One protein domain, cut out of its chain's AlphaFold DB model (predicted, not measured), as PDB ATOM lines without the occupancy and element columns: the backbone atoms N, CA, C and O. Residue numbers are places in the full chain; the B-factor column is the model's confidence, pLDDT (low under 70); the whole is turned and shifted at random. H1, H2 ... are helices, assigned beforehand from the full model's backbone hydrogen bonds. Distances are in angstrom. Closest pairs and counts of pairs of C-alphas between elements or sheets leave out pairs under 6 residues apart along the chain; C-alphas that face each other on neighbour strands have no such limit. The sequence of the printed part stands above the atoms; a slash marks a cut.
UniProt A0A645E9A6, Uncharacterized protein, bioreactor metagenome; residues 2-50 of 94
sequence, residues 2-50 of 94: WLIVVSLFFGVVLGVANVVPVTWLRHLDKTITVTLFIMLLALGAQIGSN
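Overview. This is residues 2 to 50 of the 94 residues of an uncharacterized protein of bioreactor metagenome (UniProt A0A645E9A6). Two helices make an open V: the long helix H2 is one arm, the shorter H1 is the other, and a tight link of 5 residues turns the chain back at the closed end. The arms spread away from the link, with empty space between them. The printed part has 49 residues, with two named helices, H1 then H2, and no named strand, an all helix class. It is extended, with a radius of gyration of the C-alphas of 15.1 A, and flat, spanning 44 by 29 by 9 A.

Arrangement. Start with H2, residues 22 to 49; H1, residues 2 to 16, is apart from it. Residues 2 to 14, 16 to 24 and 26 to 50 stand free. In both helices every O i to N i+4 pair is within hydrogen-bond range.

Along the chain. Find C-alpha 22 at (177.332, 187.041, 192.934); from there H2 runs 40.5 A to C-alpha 49 at (161.469, 184.288, 230.099). H1 begins at C-alpha 2, (170.144, 163.448, 207.954), and runs 21.4 A.

Size, cuts and confidence. The C-alphas farthest apart, of Ala 17 and Asn 50, are 44.6 A apart. The printed part has no cut, and no printed residue is under 70 in pLDDT.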
ATOM      1  N   TRP A   2     169.684 163.698 209.334       93.12
ATOM      2  CA  TRP A   2     170.144 163.448 207.954       93.12
ATOM      3  C   TRP A   2     169.836 164.585 206.958       93.12
ATOM      4  O   TRP A   2     170.702 164.981 206.189       93.12
ATOM      5  N   LEU A   3     168.644 165.185 207.035       94.50
ATOM      6  CA  LEU A   3     168.240 166.289 206.150       94.50
ATOM      7  C   LEU A   3     169.141 167.530 206.251       94.50
ATOM      8  O   LEU A   3     169.392 168.181 205.244       94.50
ATOM      9  N   ILE A   4     169.653 167.840 207.448       92.69
ATOM     10  CA  ILE A   4     170.551 168.988 207.656       92.69
ATOM     11  C   ILE A   4     171.885 168.714 206.964       92.69
ATOM     12  O   ILE A   4     172.403 169.574 206.259       92.69
ATOM     13  N   VAL A   5     172.402 167.492 207.117       94.88
ATOM     14  CA  VAL A   5     173.650 167.058 206.480       94.88
ATOM     15  C   VAL A   5     173.516 167.106 204.958       94.88
ATOM     16  O   VAL A   5     174.364 167.692 204.292       94.88
ATOM     17  N   VAL A   6     172.423 166.568 204.406       95.56
ATOM     18  CA  VAL A   6     172.162 166.586 202.957       95.56
ATOM     19  C   VAL A   6     172.033 168.014 202.425       95.56
ATOM     20  O   VAL A   6     172.642 168.336 201.409       95.56
ATOM     21  N   SER A   7     171.299 168.888 203.121       92.62
ATOM     22  CA  SER A   7     171.150 170.299 202.736       92.62
ATOM     23  C   SER A   7     172.488 171.049 202.739       92.62
ATOM     24  O   SER A   7     172.773 171.820 201.823       92.62
ATOM     25  N   LEU A   8     173.355 170.776 203.719       93.56
ATOM     26  CA  LEU A   8     174.676 171.398 203.806       93.56
ATOM     27  C   LEU A   8     175.591 170.952 202.661       93.56
ATOM     28  O   LEU A   8     176.213 171.793 202.012       93.56
ATOM     29  N   PHE A   9     175.621 169.652 202.359       94.69
ATOM     30  CA  PHE A   9     176.343 169.138 201.193       94.69
ATOM     31  C   PHE A   9     175.810 169.732 199.891       94.69
ATOM     32  O   PHE A   9     176.595 170.141 199.039       94.69
ATOM     33  N   PHE A  10     174.488 169.838 199.756       92.62
ATOM     34  CA  PHE A  10     173.867 170.458 198.594       92.62
ATOM     35  C   PHE A  10     174.292 171.925 198.441       92.62
ATOM     36  O   PHE A  10     174.675 172.335 197.348       92.62
ATOM     37  N   GLY A  11     174.333 172.692 199.535       89.12
ATOM     38  CA  GLY A  11     174.849 174.062 199.540       89.12
ATOM     39  C   GLY A  11     176.310 174.165 199.083       89.12
ATOM     40  O   GLY A  11     176.637 175.035 198.277       89.12
ATOM     41  N   VAL A  12     177.179 173.251 199.533       91.19
ATOM     42  CA  VAL A  12     178.587 173.196 199.093       91.19
ATOM     43  C   VAL A  12     178.693 172.860 197.603       91.19
ATOM     44  O   VAL A  12     179.433 173.526 196.882       91.19
ATOM     45  N   VAL A  13     177.926 171.877 197.119       92.25
ATOM     46  CA  VAL A  13     177.903 171.490 195.698       92.25
ATOM     47  C   VAL A  13     177.426 172.650 194.821       92.25
ATOM     48  O   VAL A  13     178.067 172.951 193.816       92.25
ATOM     49  N   LEU A  14     176.358 173.346 195.222       88.44
ATOM     50  CA  LEU A  14     175.862 174.532 194.516       88.44
ATOM     51  C   LEU A  14     176.883 175.678 194.499       88.44
ATOM     52  O   LEU A  14     176.992 176.379 193.493       88.44
ATOM     53  N   GLY A  15     177.640 175.857 195.588       86.38
ATOM     54  CA  GLY A  15     178.708 176.854 195.676       86.38
ATOM     55  C   GLY A  15     179.894 176.542 194.759       86.38
ATOM     56  O   GLY A  15     180.347 177.418 194.025       86.38
ATOM     57  N   VAL A  16     180.368 175.290 194.746       87.31
ATOM     58  CA  VAL A  16     181.495 174.853 193.896       87.31
ATOM     59  C   VAL A  16     181.125 174.858 192.413       87.31
ATOM     60  O   VAL A  16     181.943 175.237 191.579       87.31
ATOM     61  N   ALA A  17     179.889 174.492 192.072       84.69
ATOM     62  CA  ALA A  17     179.413 174.496 190.691       84.69
ATOM     63  C   ALA A  17     179.246 175.917 190.098       84.69
ATOM     64  O   ALA A  17     178.897 176.041 188.927       84.69
ATOM     65  N   ASN A  18     179.512 176.978 190.880       82.31
ATOM     66  CA  ASN A  18     179.473 178.394 190.482       82.31
ATOM     67  C   ASN A  18     178.169 178.794 189.758       82.31
ATOM     68  O   ASN A  18     178.145 179.663 188.890       82.31
ATOM     69  N   VAL A  19     177.068 178.121 190.110       74.94
ATOM     70  CA  VAL A  19     175.749 178.271 189.470       74.94
ATOM     71  C   VAL A  19     175.005 179.497 190.005       74.94
ATOM     72  O   VAL A  19     174.014 179.937 189.427       74.94
ATOM     73  N   VAL A  20     175.454 180.042 191.141       77.94
ATOM     74  CA  VAL A  20     174.759 181.109 191.860       77.94
ATOM     75  C   VAL A  20     175.410 182.460 191.550       77.94
ATOM     76  O   VAL A  20     176.593 182.646 191.835       77.94
ATOM     77  N   PRO A  21     174.662 183.436 191.005       81.88
ATOM     78  CA  PRO A  21     175.222 184.737 190.674       81.88
ATOM     79  C   PRO A  21     175.631 185.511 191.934       81.88
ATOM     80  O   PRO A  21     174.951 185.486 192.964       81.88
ATOM     81  N   VAL A  22     176.724 186.271 191.828       77.94
ATOM     82  CA  VAL A  22     177.332 187.041 192.934       77.94
ATOM     83  C   VAL A  22     176.351 188.043 193.569       77.94
ATOM     84  O   VAL A  22     176.408 188.312 194.769       77.94
ATOM     85  N   THR A  23     175.402 188.570 192.792       80.12
ATOM     86  CA  THR A  23     174.327 189.449 193.288       80.12
ATOM     87  C   THR A  23     173.399 188.737 194.270       80.12
ATOM     88  O   THR A  23     173.001 189.327 195.274       80.12
ATOM     89  N   TRP A  24     173.102 187.458 194.030       80.69
ATOM     90  CA  TRP A  24     172.287 186.642 194.927       80.69
ATOM     91  C   TRP A  24     173.033 186.332 196.219       80.69
ATOM     92  O   TRP A  24     172.459 186.474 197.295       80.69
ATOM     93  N   LEU A  25     174.333 186.020 196.134       81.50
ATOM     94  CA  LEU A  25     175.187 185.835 197.316       81.50
ATOM     95  C   LEU A  25     175.159 187.067 198.227       81.50
ATOM     96  O   LEU A  25     175.036 186.932 199.440       81.50
ATOM     97  N   ARG A  26     175.196 188.273 197.649       83.50
ATOM     98  CA  ARG A  26     175.139 189.523 198.421       83.50
ATOM     99  C   ARG A  26     173.796 189.730 199.127       83.50
ATOM    100  O   ARG A  26     173.762 190.243 200.244       83.50
ATOM    101  N   HIS A  27     172.688 189.337 198.498       87.44
ATOM    102  CA  HIS A  27     171.377 189.350 199.152       87.44
ATOM    103  C   HIS A  27     171.279 188.301 200.261       87.44
ATOM    104  O   HIS A  27     170.744 188.601 201.327       87.44
ATOM    105  N   LEU A  28     171.824 187.102 200.037       88.25
ATOM    106  CA  LEU A  28     171.859 186.041 201.040       88.25
ATOM    107  C   LEU A  28     172.665 186.452 202.270       88.25
ATOM    108  O   LEU A  28     172.175 186.268 203.377       88.25
ATOM    109  N   ASP A  29     173.831 187.070 202.099       88.12
ATOM    110  CA  ASP A  29     174.670 187.529 203.214       88.12
ATOM    111  C   ASP A  29     173.937 188.544 204.114       88.12
ATOM    112  O   ASP A  29     173.894 188.424 205.346       88.12
ATOM    113  N   LYS A  30     173.221 189.493 203.494       91.25
ATOM    114  CA  LYS A  30     172.368 190.441 204.223       91.25
ATOM    115  C   LYS A  30     171.220 189.732 204.946       91.25
ATOM    116  O   LYS A  30     170.948 190.045 206.104       91.25
ATOM    117  N   THR A  31     170.562 188.777 204.289       94.25
ATOM    118  CA  THR A  31     169.472 187.992 204.885       94.25
ATOM    119  C   THR A  31     169.963 187.158 206.065       94.25
ATOM    120  O   THR A  31     169.339 187.203 207.119       94.25
ATOM    121  N   ILE A  32     171.102 186.467 205.935       94.50
ATOM    122  CA  ILE A  32     171.715 185.674 207.008       94.50
ATOM    123  C   ILE A  32     171.990 186.564 208.213       94.50
ATOM    124  O   ILE A  32     171.599 186.219 209.323       94.50
ATOM    125  N   THR A  33     172.588 187.736 208.002       96.06
ATOM    126  CA  THR A  33     172.868 188.686 209.085       96.06
ATOM    127  C   THR A  33     171.590 189.116 209.811       96.06
ATOM    128  O   THR A  33     171.535 189.090 211.042       96.06
ATOM    129  N   VAL A  34     170.531 189.460 209.068       96.62
ATOM    130  CA  VAL A  34     169.229 189.833 209.651       96.62
ATOM    131  C   VAL A  34     168.609 188.658 210.415       96.62
ATOM    132  O   VAL A  34     168.132 188.838 211.535       96.62
ATOM    133  N   THR A  35     168.650 187.446 209.859       96.31
ATOM    134  CA  THR A  35     168.155 186.238 210.529       96.31
ATOM    135  C   THR A  35     168.941 185.936 211.800       96.31
ATOM    136  O   THR A  35     168.325 185.640 212.821       96.31
ATOM    137  N   LEU A  36     170.273 186.049 211.781       97.06
ATOM    138  CA  LEU A  36     171.112 185.880 212.969       97.06
ATOM    139  C   LEU A  36     170.730 186.887 214.049       97.06
ATOM    140  O   LEU A  36     170.583 186.504 215.205       97.06
ATOM    141  N   PHE A  37     170.495 188.146 213.681       97.25
ATOM    142  CA  PHE A  37     170.056 189.167 214.627       97.25
ATOM    143  C   PHE A  37     168.705 188.818 215.274       97.25
ATOM    144  O   PHE A  37     168.581 188.831 216.499       97.25
ATOM    145  N   ILE A  38     167.714 188.428 214.465       97.38
ATOM    146  CA  ILE A  38     166.397 187.993 214.958       97.38
ATOM    147  C   ILE A  38     166.537 186.760 215.859       97.38
ATOM    148  O   ILE A  38     165.922 186.697 216.923       97.38
ATOM    149  N   MET A  39     167.365 185.792 215.465       96.94
ATOM    150  CA  MET A  39     167.573 184.561 216.221       96.94
ATOM    151  C   MET A  39     168.261 184.833 217.559       96.94
ATOM    152  O   MET A  39     167.842 184.286 218.573       96.94
ATOM    153  N   LEU A  40     169.259 185.716 217.595       96.44
ATOM    154  CA  LEU A  40     169.922 186.134 218.832       96.44
ATOM    155  C   LEU A  40     168.946 186.831 219.788       96.44
ATOM    156  O   LEU A  40     168.937 186.514 220.979       96.44
ATOM    157  N   LEU A  41     168.079 187.713 219.277       96.94
ATOM    158  CA  LEU A  41     167.022 188.330 220.083       96.94
ATOM    159  C   LEU A  41     166.045 187.288 220.637       96.94
ATOM    160  O   LEU A  41     165.745 187.296 221.832       96.94
ATOM    161  N   ALA A  42     165.581 186.366 219.793       96.44
ATOM    162  CA  ALA A  42     164.674 185.300 220.205       96.44
ATOM    163  C   ALA A  42     165.315 184.358 221.235       96.44
ATOM    164  O   ALA A  42     164.637 183.911 222.159       96.44
ATOM    165  N   LEU A  43     166.609 184.055 221.109       95.50
ATOM    166  CA  LEU A  43     167.358 183.271 222.094       95.50
ATOM    167  C   LEU A  43     167.452 184.009 223.433       95.50
ATOM    168  O   LEU A  43     167.178 183.413 224.473       95.50
ATOM    169  N   GLY A  44     167.763 185.307 223.412       92.62
ATOM    170  CA  GLY A  44     167.775 186.138 224.617       92.62
ATOM    171  C   GLY A  44     166.416 186.161 225.321       92.62
ATOM    172  O   GLY A  44     166.341 185.931 226.528       92.62
ATOM    173  N   ALA A  45     165.329 186.348 224.565       94.62
ATOM    174  CA  ALA A  45     163.964 186.319 225.091       94.62
ATOM    175  C   ALA A  45     163.576 184.941 225.662       94.62
ATOM    176  O   ALA A  45     162.968 184.862 226.731       94.62
ATOM    177  N   GLN A  46     163.956 183.850 224.991       92.88
ATOM    178  CA  GLN A  46     163.718 182.485 225.476       92.88
ATOM    179  C   GLN A  46     164.462 182.194 226.783       92.88
ATOM    180  O   GLN A  46     163.891 181.593 227.690       92.88
ATOM    181  N   ILE A  47     165.716 182.638 226.911       92.31
ATOM    182  CA  ILE A  47     166.492 182.452 228.143       92.31
ATOM    183  C   ILE A  47     165.916 183.317 229.269       92.31
ATOM    184  O   ILE A  47     165.712 182.811 230.367       92.31
ATOM    185  N   GLY A  48     165.608 184.591 229.000       89.06
ATOM    186  CA  GLY A  48     165.114 185.534 230.011       89.06
ATOM    187  C   GLY A  48     163.708 185.230 230.532       89.06
ATOM    188  O   GLY A  48     163.431 185.457 231.706       89.06
ATOM    189  N   SER A  49     162.827 184.684 229.689       90.75
ATOM    190  CA  SER A  49     161.469 184.288 230.099       90.75
ATOM    191  C   SER A  49     161.429 182.969 230.875       90.75
ATOM    192  O   SER A  49     160.453 182.692 231.574       90.75
ATOM    193  N   ASN A  50     162.488 182.158 230.806       90.88
ATOM    194  CA  ASN A  50     162.564 180.890 231.517       90.88
ATOM    195  C   ASN A  50     163.281 181.060 232.866       90.88
ATOM    196  O   ASN A  50     164.501 180.920 232.969       90.88
TER     197      ASN A  50